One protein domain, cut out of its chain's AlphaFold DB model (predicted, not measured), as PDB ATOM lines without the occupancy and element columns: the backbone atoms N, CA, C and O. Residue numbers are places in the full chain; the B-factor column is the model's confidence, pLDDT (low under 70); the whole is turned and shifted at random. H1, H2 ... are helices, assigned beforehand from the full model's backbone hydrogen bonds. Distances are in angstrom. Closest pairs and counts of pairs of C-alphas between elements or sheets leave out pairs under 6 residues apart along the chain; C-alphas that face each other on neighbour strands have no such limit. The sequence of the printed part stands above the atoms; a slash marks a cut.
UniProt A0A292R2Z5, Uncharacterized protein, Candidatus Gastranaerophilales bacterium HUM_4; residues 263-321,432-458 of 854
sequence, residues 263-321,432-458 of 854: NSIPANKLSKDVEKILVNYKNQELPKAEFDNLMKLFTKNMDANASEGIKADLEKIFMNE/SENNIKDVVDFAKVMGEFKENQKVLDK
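Overview. This is residues 263 to 321 and 432 to 458 of the 854 residues of an uncharacterized protein of Candidatus Gastranaerophilales bacterium HUM_4 (UniProt A0A292R2Z5). Four helices make a small bundle, each running opposite ways to the one before; the side between H3 and H4 is loose, and the end of H4 runs past the others. The printed part has 86 residues, H1 to H4 in order and no named strand: all helix, compact, radius of gyration of the C-alphas 12.8 A, spans 41 by 28 by 18 A.

Arrangement. H1, residues 269 to 280, and H2, residues 288 to 299, form a hairpin, the closest C-alphas, Val 274 and Leu 294, 6.7 A apart. H2 forms another with H3, residues 304 to 318, at a steep tilt of 38 degrees; C-alphas 299 and 307 are closest, 5.1 A. H4, residues 433 to 458, touches H1 with residues 436 to 447 alone; C-alphas 271 and 443 are closest, 4.6 A. H3 and H4 are close but not clearly touching; the closest C-alphas, 317 and 435, are 7.0 A apart. Every O i to N i+4 pair is within hydrogen-bond range in H2, H3 and H4, and 7 of 8 in H1.

Along the chain. H1, 17.3 A long, begins at C-alpha 269 (217.359, 188.599, 138.344). H2 measures 16.0 A, H3 20.7 A. H4, 37.4 A, ends at C-alpha 458 (236.999, 188.140, 132.497).

Size, cuts and confidence. Residues 322 to 431 are not printed; C-alphas 321 and 432 are 16.8 A apart. Residues 284 and 320 to 321 have pLDDT under 70.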
ATOM      1  N   ASN A 263     210.555 180.574 125.759       81.81
ATOM      2  CA  ASN A 263     209.861 179.926 126.880       81.81
ATOM      3  C   ASN A 263     210.755 178.963 127.683       81.81
ATOM      4  O   ASN A 263     210.446 178.665 128.832       81.81
ATOM      5  N   SER A 264     211.854 178.482 127.094       85.25
ATOM      6  CA  SER A 264     212.818 177.610 127.777       85.25
ATOM      7  C   SER A 264     213.851 178.379 128.610       85.25
ATOM      8  O   SER A 264     214.607 177.768 129.365       85.25
ATOM      9  N   ILE A 265     213.893 179.713 128.493       88.00
ATOM     10  CA  ILE A 265     214.838 180.561 129.223       88.00
ATOM     11  C   ILE A 265     214.273 180.830 130.628       88.00
ATOM     12  O   ILE A 265     213.193 181.418 130.753       88.00
ATOM     13  N   PRO A 266     214.978 180.435 131.704       88.31
ATOM     14  CA  PRO A 266     214.491 180.629 133.062       88.31
ATOM     15  C   PRO A 266     214.450 182.116 133.441       88.31
ATOM     16  O   PRO A 266     215.253 182.928 132.979       88.31
ATOM     17  N   ALA A 267     213.529 182.474 134.340       90.88
ATOM     18  CA  ALA A 267     213.476 183.817 134.906       90.88
ATOM     19  C   ALA A 267     214.752 184.113 135.713       90.88
ATOM     20  O   ALA A 267     215.086 183.399 136.663       90.88
ATOM     21  N   ASN A 268     215.437 185.198 135.365       93.69
ATOM     22  CA  ASN A 268     216.668 185.637 136.015       93.69
ATOM     23  C   ASN A 268     216.429 186.905 136.846       93.69
ATOM     24  O   ASN A 268     215.311 187.410 136.949       93.69
ATOM     25  N   LYS A 269     217.483 187.412 137.491       94.56
ATOM     26  CA  LYS A 269     217.359 188.599 138.344       94.56
ATOM     27  C   LYS A 269     216.834 189.813 137.570       94.56
ATOM     28  O   LYS A 269     215.944 190.493 138.064       94.56
ATOM     29  N   LEU A 270     217.350 190.053 136.361       95.31
ATOM     30  CA  LEU A 270     216.933 191.190 135.540       95.31
ATOM     31  C   LEU A 270     215.451 191.086 135.170       95.31
ATOM     32  O   LEU A 270     214.729 192.062 135.327       95.31
ATOM     33  N   SER A 271     214.986 189.910 134.738       96.00
ATOM     34  CA  SER A 271     213.578 189.724 134.374       96.00
ATOM     35  C   SER A 271     212.639 189.908 135.562       96.00
ATOM     36  O   SER A 271     211.609 190.549 135.404       96.00
ATOM     37  N   LYS A 272     213.011 189.423 136.753       96.31
ATOM     38  CA  LYS A 272     212.218 189.602 137.982       96.31
ATOM     39  C   LYS A 272     212.146 191.065 138.421       96.31
ATOM     40  O   LYS A 272     211.077 191.535 138.801       96.31
ATOM     41  N   ASP A 273     213.269 191.781 138.362       95.62
ATOM     42  CA  ASP A 273     213.326 193.202 138.722       95.62
ATOM     43  C   ASP A 273     212.484 194.047 137.741       95.62
ATOM     44  O   ASP A 273     211.728 194.917 138.166       95.62
ATOM     45  N   VAL A 274     212.562 193.747 136.438       95.62
ATOM     46  CA  VAL A 274     211.771 194.405 135.382       95.62
ATOM     47  C   VAL A 274     210.278 194.102 135.519       95.62
ATOM     48  O   VAL A 274     209.465 195.022 135.470       95.62
ATOM     49  N   GLU A 275     209.912 192.838 135.732       95.56
ATOM     50  CA  GLU A 275     208.521 192.416 135.932       95.56
ATOM     51  C   GLU A 275     207.896 193.125 137.136       95.56
ATOM     52  O   GLU A 275     206.807 193.682 137.027       95.56
ATOM     53  N   LYS A 276     208.626 193.199 138.257       95.00
ATOM     54  CA  LYS A 276     208.171 193.897 139.463       95.00
ATOM     55  C   LYS A 276     207.874 195.377 139.209       95.00
ATOM     56  O   LYS A 276     206.911 195.894 139.765       95.00
ATOM     57  N   ILE A 277     208.691 196.058 138.403       92.56
ATOM     58  CA  ILE A 277     208.458 197.467 138.054       92.56
ATOM     59  C   ILE A 277     207.220 197.582 137.162       92.56
ATOM     60  O   ILE A 277     206.322 198.358 137.465       92.56
ATOM     61  N   LEU A 278     207.150 196.800 136.084       91.50
ATOM     62  CA  LEU A 278     206.107 196.954 135.068       91.50
ATOM     63  C   LEU A 278     204.714 196.532 135.555       91.50
ATOM     64  O   LEU A 278     203.732 197.173 135.194       91.50
ATOM     65  N   VAL A 279     204.609 195.498 136.398       91.62
ATOM     66  CA  VAL A 279     203.317 195.037 136.943       91.62
ATOM     67  C   VAL A 279     202.644 196.112 137.803       91.62
ATOM     68  O   VAL A 279     201.422 196.235 137.754       91.62
ATOM     69  N   ASN A 280     203.416 196.936 138.524       89.62
ATOM     70  CA  ASN A 280     202.871 198.033 139.336       89.62
ATOM     71  C   ASN A 280     202.152 199.100 138.502       89.62
ATOM     72  O   ASN A 280     201.284 199.791 139.022       89.62
ATOM     73  N   TYR A 281     202.507 199.216 137.223       85.25
ATOM     74  CA  TYR A 281     201.938 200.191 136.298       85.25
ATOM     75  C   TYR A 281     201.081 199.524 135.220       85.25
ATOM     76  O   TYR A 281     200.810 200.137 134.194       85.25
ATOM     77  N   LYS A 282     200.639 198.276 135.420       81.31
ATOM     78  CA  LYS A 282     199.770 197.576 134.467       81.31
ATOM     79  C   LYS A 282     198.512 198.405 134.190       81.31
ATOM     80  O   LYS A 282     197.795 198.775 135.116       81.31
ATOM     81  N   ASN A 283     198.236 198.658 132.911       71.00
ATOM     82  CA  ASN A 283     197.161 199.538 132.441       71.00
ATOM     83  C   ASN A 283     197.279 200.997 132.936       71.00
ATOM     84  O   ASN A 283     196.297 201.735 132.912       71.00
ATOM     85  N   GLN A 284     198.469 201.428 133.365       69.25
ATOM     86  CA  GLN A 284     198.806 202.805 133.738       69.25
ATOM     87  C   GLN A 284     199.962 203.326 132.869       69.25
ATOM     88  O   GLN A 284     200.684 202.547 132.239       69.25
ATOM     89  N   GLU A 285     200.112 204.651 132.801       71.19
ATOM     90  CA  GLU A 285     201.277 205.275 132.171       71.19
ATOM     91  C   GLU A 285     202.529 204.959 132.997       71.19
ATOM     92  O   GLU A 285     202.508 205.040 134.226       71.19
ATOM     93  N   LEU A 286     203.624 204.600 132.327       77.88
ATOM     94  CA  LEU A 286     204.901 204.367 132.993       77.88
ATOM     95  C   LEU A 286     205.570 205.715 133.324       77.88
ATOM     96  O   LEU A 286     205.984 206.421 132.399       77.88
ATOM     97  N   PRO A 287     205.762 206.078 134.608       81.94
ATOM     98  CA  PRO A 287     206.396 207.343 134.954       81.94
ATOM     99  C   PRO A 287     207.820 207.424 134.402       81.94
ATOM    100  O   PRO A 287     208.583 206.458 134.482       81.94
ATOM    101  N   LYS A 288     208.229 208.608 133.932       79.94
ATOM    102  CA  LYS A 288     209.573 208.832 133.367       79.94
ATOM    103  C   LYS A 288     210.705 208.366 134.292       79.94
ATOM    104  O   LYS A 288     211.671 207.780 133.821       79.94
ATOM    105  N   ALA A 289     210.571 208.571 135.604       84.69
ATOM    106  CA  ALA A 289     211.564 208.122 136.581       84.69
ATOM    107  C   ALA A 289     211.723 206.588 136.613       84.69
ATOM    108  O   ALA A 289     212.841 206.087 136.749       84.69
ATOM    109  N   GLU A 290     210.628 205.843 136.449       89.44
ATOM    110  CA  GLU A 290     210.648 204.377 136.400       89.44
ATOM    111  C   GLU A 290     211.096 203.858 135.036       89.44
ATOM    112  O   GLU A 290     211.831 202.873 134.963       89.44
ATOM    113  N   PHE A 291     210.755 204.561 133.955       87.62
ATOM    114  CA  PHE A 291     211.341 204.300 132.644       87.62
ATOM    115  C   PHE A 291     212.868 204.482 132.667       87.62
ATOM    116  O   PHE A 291     213.606 203.591 132.247       87.62
ATOM    117  N   ASP A 292     213.366 205.573 133.253       88.06
ATOM    118  CA  ASP A 292     214.801 205.814 133.429       88.06
ATOM    119  C   ASP A 292     215.459 204.740 134.317       88.06
ATOM    120  O   ASP A 292     216.612 204.354 134.094       88.06
ATOM    121  N   ASN A 293     214.740 204.227 135.320       93.25
ATOM    122  CA  ASN A 293     215.189 203.121 136.166       93.25
ATOM    123  C   ASN A 293     215.306 201.807 135.370       93.25
ATOM    124  O   ASN A 293     216.366 201.171 135.390       93.25
ATOM    125  N   LEU A 294     214.281 201.446 134.589       92.56
ATOM    126  CA  LEU A 294     214.330 200.317 133.652       92.56
ATOM    127  C   LEU A 294     215.505 200.469 132.685       92.56
ATOM    128  O   LEU A 294     216.289 199.533 132.504       92.56
ATOM    129  N   MET A 295     215.698 201.668 132.132       91.75
ATOM    130  CA  MET A 295     216.804 201.947 131.226       91.75
ATOM    131  C   MET A 295     218.161 201.725 131.875       91.75
ATOM    132  O   MET A 295     219.026 201.072 131.283       91.75
ATOM    133  N   LYS A 296     218.350 202.174 133.117       94.81
ATOM    134  CA  LYS A 296     219.571 201.896 133.885       94.81
ATOM    135  C   LYS A 296     219.768 200.397 134.117       94.81
ATOM    136  O   LYS A 296     220.890 199.917 133.967       94.81
ATOM    137  N   LEU A 297     218.720 199.636 134.440       95.31
ATOM    138  CA  LEU A 297     218.820 198.183 134.641       95.31
ATOM    139  C   LEU A 297     219.266 197.451 133.365       95.31
ATOM    140  O   LEU A 297     220.189 196.622 133.406       95.31
ATOM    141  N   PHE A 298     218.673 197.789 132.218       95.19
ATOM    142  CA  PHE A 298     219.016 197.177 130.933       95.19
ATOM    143  C   PHE A 298     220.379 197.613 130.389       95.19
ATOM    144  O   PHE A 298     221.092 196.778 129.836       95.19
ATOM    145  N   THR A 299     220.808 198.854 130.602       94.19
ATOM    146  CA  THR A 299     222.094 199.362 130.075       94.19
ATOM    147  C   THR A 299     223.276 199.146 131.023       94.19
ATOM    148  O   THR A 299     224.432 199.198 130.606       94.19
ATOM    149  N   LYS A 300     223.035 198.817 132.300       91.69
ATOM    150  CA  LYS A 300     224.113 198.521 133.255       91.69
ATOM    151  C   LYS A 300     225.020 197.398 132.744       91.69
ATOM    152  O   LYS A 300     224.545 196.284 132.498       91.69
ATOM    153  N   ASN A 301     226.323 197.688 132.693       86.50
ATOM    154  CA  ASN A 301     227.392 196.815 132.192       86.50
ATOM    155  C   ASN A 301     227.243 196.397 130.717       86.50
ATOM    156  O   ASN A 301     227.816 195.386 130.323       86.50
ATOM    157  N   MET A 302     226.482 197.146 129.921       89.56
ATOM    158  CA  MET A 302     226.470 197.024 128.463       89.56
ATOM    159  C   MET A 302     227.424 198.056 127.862       89.56
ATOM    160  O   MET A 302     227.701 199.093 128.470       89.56
ATOM    161  N   ASP A 303     227.931 197.792 126.663       88.88
ATOM    162  CA  ASP A 303     228.648 198.809 125.904       88.88
ATOM    163  C   ASP A 303     227.683 199.893 125.385       88.88
ATOM    164  O   ASP A 303     226.460 199.719 125.357       88.88
ATOM    165  N   ALA A 304     228.239 201.037 124.985       90.62
ATOM    166  CA  ALA A 304     227.450 202.187 124.551       90.62
ATOM    167  C   ALA A 304     226.603 201.895 123.301       90.62
ATOM    168  O   ALA A 304     225.483 202.391 123.202       90.62
ATOM    169  N   ASN A 305     227.104 201.069 122.379       90.88
ATOM    170  CA  ASN A 305     226.440 200.790 121.112       90.88
ATOM    171  C   ASN A 305     225.220 199.886 121.331       90.88
ATOM    172  O   ASN A 305     224.122 200.217 120.886       90.88
ATOM    173  N   ALA A 306     225.374 198.795 122.089       93.31
ATOM    174  CA  ALA A 306     224.238 197.967 122.491       93.31
ATOM    175  C   ALA A 306     223.231 198.756 123.347       93.31
ATOM    176  O   ALA A 306     222.024 198.623 123.149       93.31
ATOM    177  N   SER A 307     223.710 199.615 124.256       95.25
ATOM    178  CA  SER A 307     222.848 200.457 125.100       95.25
ATOM    179  C   SER A 307     221.978 201.419 124.290       95.25
ATOM    180  O   SER A 307     220.815 201.612 124.634       95.25
ATOM    181  N   GLU A 308     222.513 201.993 123.210       94.25
ATOM    182  CA  GLU A 308     221.763 202.855 122.289       94.25
ATOM    183  C   GLU A 308     220.614 202.090 121.613       94.25
ATOM    184  O   GLU A 308     219.487 202.578 121.575       94.25
ATOM    185  N   GLY A 309     220.870 200.859 121.150       93.88
ATOM    186  CA  GLY A 309     219.843 200.004 120.541       93.88
ATOM    187  C   GLY A 309     218.739 199.604 121.523       93.88
ATOM    188  O   GLY A 309     217.559 199.718 121.199       93.88
ATOM    189  N   ILE A 310     219.127 199.218 122.744       95.75
ATOM    190  CA  ILE A 310     218.205 198.908 123.848       95.75
ATOM    191  C   ILE A 310     217.310 200.110 124.150       95.75
ATOM    192  O   ILE A 310     216.099 199.960 124.301       95.75
ATOM    193  N   LYS A 311     217.910 201.300 124.253       93.38
ATOM    194  CA  LYS A 311     217.186 202.537 124.538       93.38
ATOM    195  C   LYS A 311     216.165 202.834 123.443       93.38
ATOM    196  O   LYS A 311     214.997 203.012 123.761       93.38
ATOM    197  N   ALA A 312     216.582 202.786 122.180       90.88
ATOM    198  CA  ALA A 312     215.697 203.037 121.048       90.88
ATOM    199  C   ALA A 312     214.514 202.053 120.993       90.88
ATOM    200  O   ALA A 312     213.390 202.464 120.715       90.88
ATOM    201  N   ASP A 313     214.732 200.764 121.274       92.38
ATOM    202  CA  ASP A 313     213.639 199.786 121.290       92.38
ATOM    203  C   ASP A 313     212.690 199.980 122.484       92.38
ATOM    204  O   ASP A 313     211.477 199.883 122.309       92.38
ATOM    205  N   LEU A 314     213.200 200.283 123.683       91.00
ATOM    206  CA  LEU A 314     212.346 200.507 124.857       91.00
ATOM    207  C   LEU A 314     211.590 201.841 124.789       91.00
ATOM    208  O   LEU A 314     210.413 201.874 125.144       91.00
ATOM    209  N   GLU A 315     212.202 202.906 124.265       86.38
ATOM    210  CA  GLU A 315     211.498 204.153 123.931       86.38
ATOM    211  C   GLU A 315     210.404 203.885 122.894       86.38
ATOM    212  O   GLU A 315     209.275 204.339 123.050       86.38
ATOM    213  N   LYS A 316     210.676 203.050 121.887       82.62
ATOM    214  CA  LYS A 316     209.664 202.663 120.902       82.62
ATOM    215  C   LYS A 316     208.499 201.869 121.511       82.62
ATOM    216  O   LYS A 316     207.383 201.936 120.999       82.62
ATOM    217  N   ILE A 317     208.739 201.089 122.562       83.00
ATOM    218  CA  ILE A 317     207.694 200.292 123.224       83.00
ATOM    219  C   ILE A 317     206.846 201.147 124.174       83.00
ATOM    220  O   ILE A 317     205.636 200.945 124.221       83.00
ATOM    221  N   PHE A 318     207.457 202.077 124.914       78.69
ATOM    222  CA  PHE A 318     206.783 202.800 126.003       78.69
ATOM    223  C   PHE A 318     206.540 204.296 125.756       78.69
ATOM    224  O   PHE A 318     205.741 204.881 126.476       78.69
ATOM    225  N   MET A 319     207.224 204.926 124.796       70.31
ATOM    226  CA  MET A 319     207.317 206.395 124.659       70.31
ATOM    227  C   MET A 319     207.005 206.901 123.235       70.31
ATOM    228  O   MET A 319     207.440 207.983 122.847       70.31
ATOM    229  N   ASN A 320     206.302 206.126 122.406       58.25
ATOM    230  CA  ASN A 320     206.243 206.386 120.965       58.25
ATOM    231  C   ASN A 320     205.289 207.536 120.563       58.25
ATOM    232  O   ASN A 320     204.123 207.321 120.242       58.25
ATOM    233  N   GLU A 321     205.843 208.740 120.410       50.06
ATOM    234  CA  GLU A 321     205.471 209.636 119.308       50.06
ATOM    235  C   GLU A 321     206.020 209.031 117.999       50.06
ATOM    236  O   GLU A 321     207.227 209.037 117.747       50.06
ATOM    237  N   SER A 432     200.809 197.795 128.741       73.88
ATOM    238  CA  SER A 432     199.920 196.674 128.398       73.88
ATOM    239  C   SER A 432     200.494 195.315 128.819       73.88
ATOM    240  O   SER A 432     201.710 195.155 128.911       73.88
ATOM    241  N   GLU A 433     199.645 194.295 128.997       77.38
ATOM    242  CA  GLU A 433     200.092 192.915 129.286       77.38
ATOM    243  C   GLU A 433     201.088 192.378 128.249       77.38
ATOM    244  O   GLU A 433     202.071 191.729 128.608       77.38
ATOM    245  N   ASN A 434     200.873 192.705 126.974       80.50
ATOM    246  CA  ASN A 434     201.778 192.321 125.894       80.50
ATOM    247  C   ASN A 434     203.136 193.024 126.026       80.50
ATOM    248  O   ASN A 434     204.168 192.374 125.899       80.50
ATOM    249  N   ASN A 435     203.153 194.323 126.353       82.75
ATOM    250  CA  ASN A 435     204.401 195.056 126.590       82.75
ATOM    251  C   ASN A 435     205.151 194.507 127.813       82.75
ATOM    252  O   ASN A 435     206.373 194.378 127.761       82.75
ATOM    253  N   ILE A 436     204.438 194.132 128.886       89.38
ATOM    254  CA  ILE A 436     205.037 193.458 130.051       89.38
ATOM    255  C   ILE A 436     205.694 192.157 129.599       89.38
ATOM    256  O   ILE A 436     206.884 191.964 129.842       89.38
ATOM    257  N   LYS A 437     204.949 191.287 128.910       90.69
ATOM    258  CA  LYS A 437     205.456 189.998 128.435       90.69
ATOM    259  C   LYS A 437     206.699 190.169 127.561       90.69
ATOM    260  O   LYS A 437     207.725 189.561 127.858       90.69
ATOM    261  N   ASP A 438     206.628 191.023 126.545       90.25
ATOM    262  CA  ASP A 438     207.715 191.233 125.586       90.25
ATOM    263  C   ASP A 438     208.980 191.773 126.266       90.25
ATOM    264  O   ASP A 438     210.087 191.311 125.985       90.25
ATOM    265  N   VAL A 439     208.839 192.731 127.190       93.62
ATOM    266  CA  VAL A 439     209.976 193.362 127.882       93.62
ATOM    267  C   VAL A 439     210.536 192.467 128.993       93.62
ATOM    268  O   VAL A 439     211.743 192.477 129.240       93.62
ATOM    269  N   VAL A 440     209.710 191.633 129.626       95.19
ATOM    270  CA  VAL A 440     210.173 190.597 130.562       95.19
ATOM    271  C   VAL A 440     210.907 189.481 129.815       95.19
ATOM    272  O   VAL A 440     211.974 189.054 130.259       95.19
ATOM    273  N   ASP A 441     210.402 189.037 128.664       95.25
ATOM    274  CA  ASP A 441     211.075 188.046 127.817       95.25
ATOM    275  C   ASP A 441     212.393 188.611 127.251       95.25
ATOM    276  O   ASP A 441     213.428 187.936 127.274       95.25
ATOM    277  N   PHE A 442     212.416 189.894 126.884       96.25
ATOM    278  CA  PHE A 442     213.644 190.627 126.576       96.25
ATOM    279  C   PHE A 442     214.629 190.648 127.748       96.25
ATOM    280  O   PHE A 442     215.814 190.361 127.573       96.25
ATOM    281  N   ALA A 443     214.155 190.929 128.963       96.44
ATOM    282  CA  ALA A 443     214.967 190.915 130.175       96.44
ATOM    283  C   ALA A 443     215.537 189.526 130.496       96.44
ATOM    284  O   ALA A 443     216.677 189.433 130.958       96.44
ATOM    285  N   LYS A 444     214.804 188.442 130.208       95.94
ATOM    286  CA  LYS A 444     215.332 187.072 130.320       95.94
ATOM    287  C   LYS A 444     216.522 186.880 129.384       95.94
ATOM    288  O   LYS A 444     217.610 186.533 129.845       95.94
ATOM    289  N   VAL A 445     216.343 187.192 128.100       96.44
ATOM    290  CA  VAL A 445     217.392 187.068 127.075       96.44
ATOM    291  C   VAL A 445     218.612 187.928 127.425       96.44
ATOM    292  O   VAL A 445     219.738 187.431 127.452       96.44
ATOM    293  N   MET A 446     218.398 189.202 127.764       96.00
ATOM    294  CA  MET A 446     219.481 190.133 128.090       96.00
ATOM    295  C   MET A 446     220.170 189.809 129.417       96.00
ATOM    296  O   MET A 446     221.368 190.052 129.559       96.00
ATOM    297  N   GLY A 447     219.450 189.262 130.398       95.31
ATOM    298  CA  GLY A 447     220.032 188.841 131.670       95.31
ATOM    299  C   GLY A 447     221.006 187.676 131.494       95.31
ATOM    300  O   GLY A 447     222.137 187.766 131.970       95.31
ATOM    301  N   GLU A 448     220.621 186.646 130.736       95.12
ATOM    302  CA  GLU A 448     221.515 185.529 130.398       95.12
ATOM    303  C   GLU A 448     222.710 186.002 129.553       95.12
ATOM    304  O   GLU A 448     223.856 185.674 129.869       95.12
ATOM    305  N   PHE A 449     222.469 186.856 128.544       95.25
ATOM    306  CA  PHE A 449     223.538 187.471 127.745       95.25
ATOM    307  C   PHE A 449     224.582 188.156 128.635       95.25
ATOM    308  O   PHE A 449     225.777 187.906 128.482       95.25
ATOM    309  N   LYS A 450     224.146 188.983 129.597       95.06
ATOM    310  CA  LYS A 450     225.034 189.706 130.525       95.06
ATOM    311  C   LYS A 450     225.821 188.775 131.443       95.06
ATOM    312  O   LYS A 450     226.982 189.055 131.748       95.06
ATOM    313  N   GLU A 451     225.206 187.700 131.925       93.75
ATOM    314  CA  GLU A 451     225.875 186.723 132.789       93.75
ATOM    315  C   GLU A 451     226.983 185.982 132.039       93.75
ATOM    316  O   GLU A 451     228.119 185.923 132.531       93.75
ATOM    317  N   ASN A 452     226.692 185.523 130.821       95.25
ATOM    318  CA  ASN A 452     227.671 184.899 129.933       95.25
ATOM    319  C   ASN A 452     228.781 185.886 129.553       95.25
ATOM    320  O   ASN A 452     229.969 185.585 129.711       95.25
ATOM    321  N   GLN A 453     228.400 187.101 129.154       94.69
ATOM    322  CA  GLN A 453     229.322 188.156 128.745       94.69
ATOM    323  C   GLN A 453     230.301 188.518 129.865       94.69
ATOM    324  O   GLN A 453     231.504 188.595 129.644       94.69
ATOM    325  N   LYS A 454     229.830 188.607 131.112       94.12
ATOM    326  CA  LYS A 454     230.682 188.859 132.284       94.12
ATOM    327  C   LYS A 454     231.757 187.785 132.490       94.12
ATOM    328  O   LYS A 454     232.833 188.090 133.016       94.12
ATOM    329  N   VAL A 455     231.473 186.523 132.163       94.62
ATOM    330  CA  VAL A 455     232.468 185.438 132.240       94.62
ATOM    331  C   VAL A 455     233.464 185.561 131.090       94.62
ATOM    332  O   VAL A 455     234.673 185.529 131.341       94.62
ATOM    333  N   LEU A 456     232.969 185.762 129.867       95.56
ATOM    334  CA  LEU A 456     233.781 185.925 128.660       95.56
ATOM    335  C   LEU A 456     234.719 187.137 128.764       95.56
ATOM    336  O   LEU A 456     235.917 186.992 128.532       95.56
ATOM    337  N   ASP A 457     234.231 188.281 129.246       93.12
ATOM    338  CA  ASP A 457     235.018 189.495 129.490       93.12
ATOM    339  C   ASP A 457     236.172 189.253 130.463       93.12
ATOM    340  O   ASP A 457     237.293 189.702 130.229       93.12
ATOM    341  N   LYS A 458     235.936 188.498 131.543       91.75
ATOM    342  CA  LYS A 458     236.999 188.140 132.497       91.75
ATOM    343  C   LYS A 458     238.049 187.230 131.869       91.75
ATOM    344  O   LYS A 458     239.228 187.354 132.201       91.75
TER     345      LYS A 458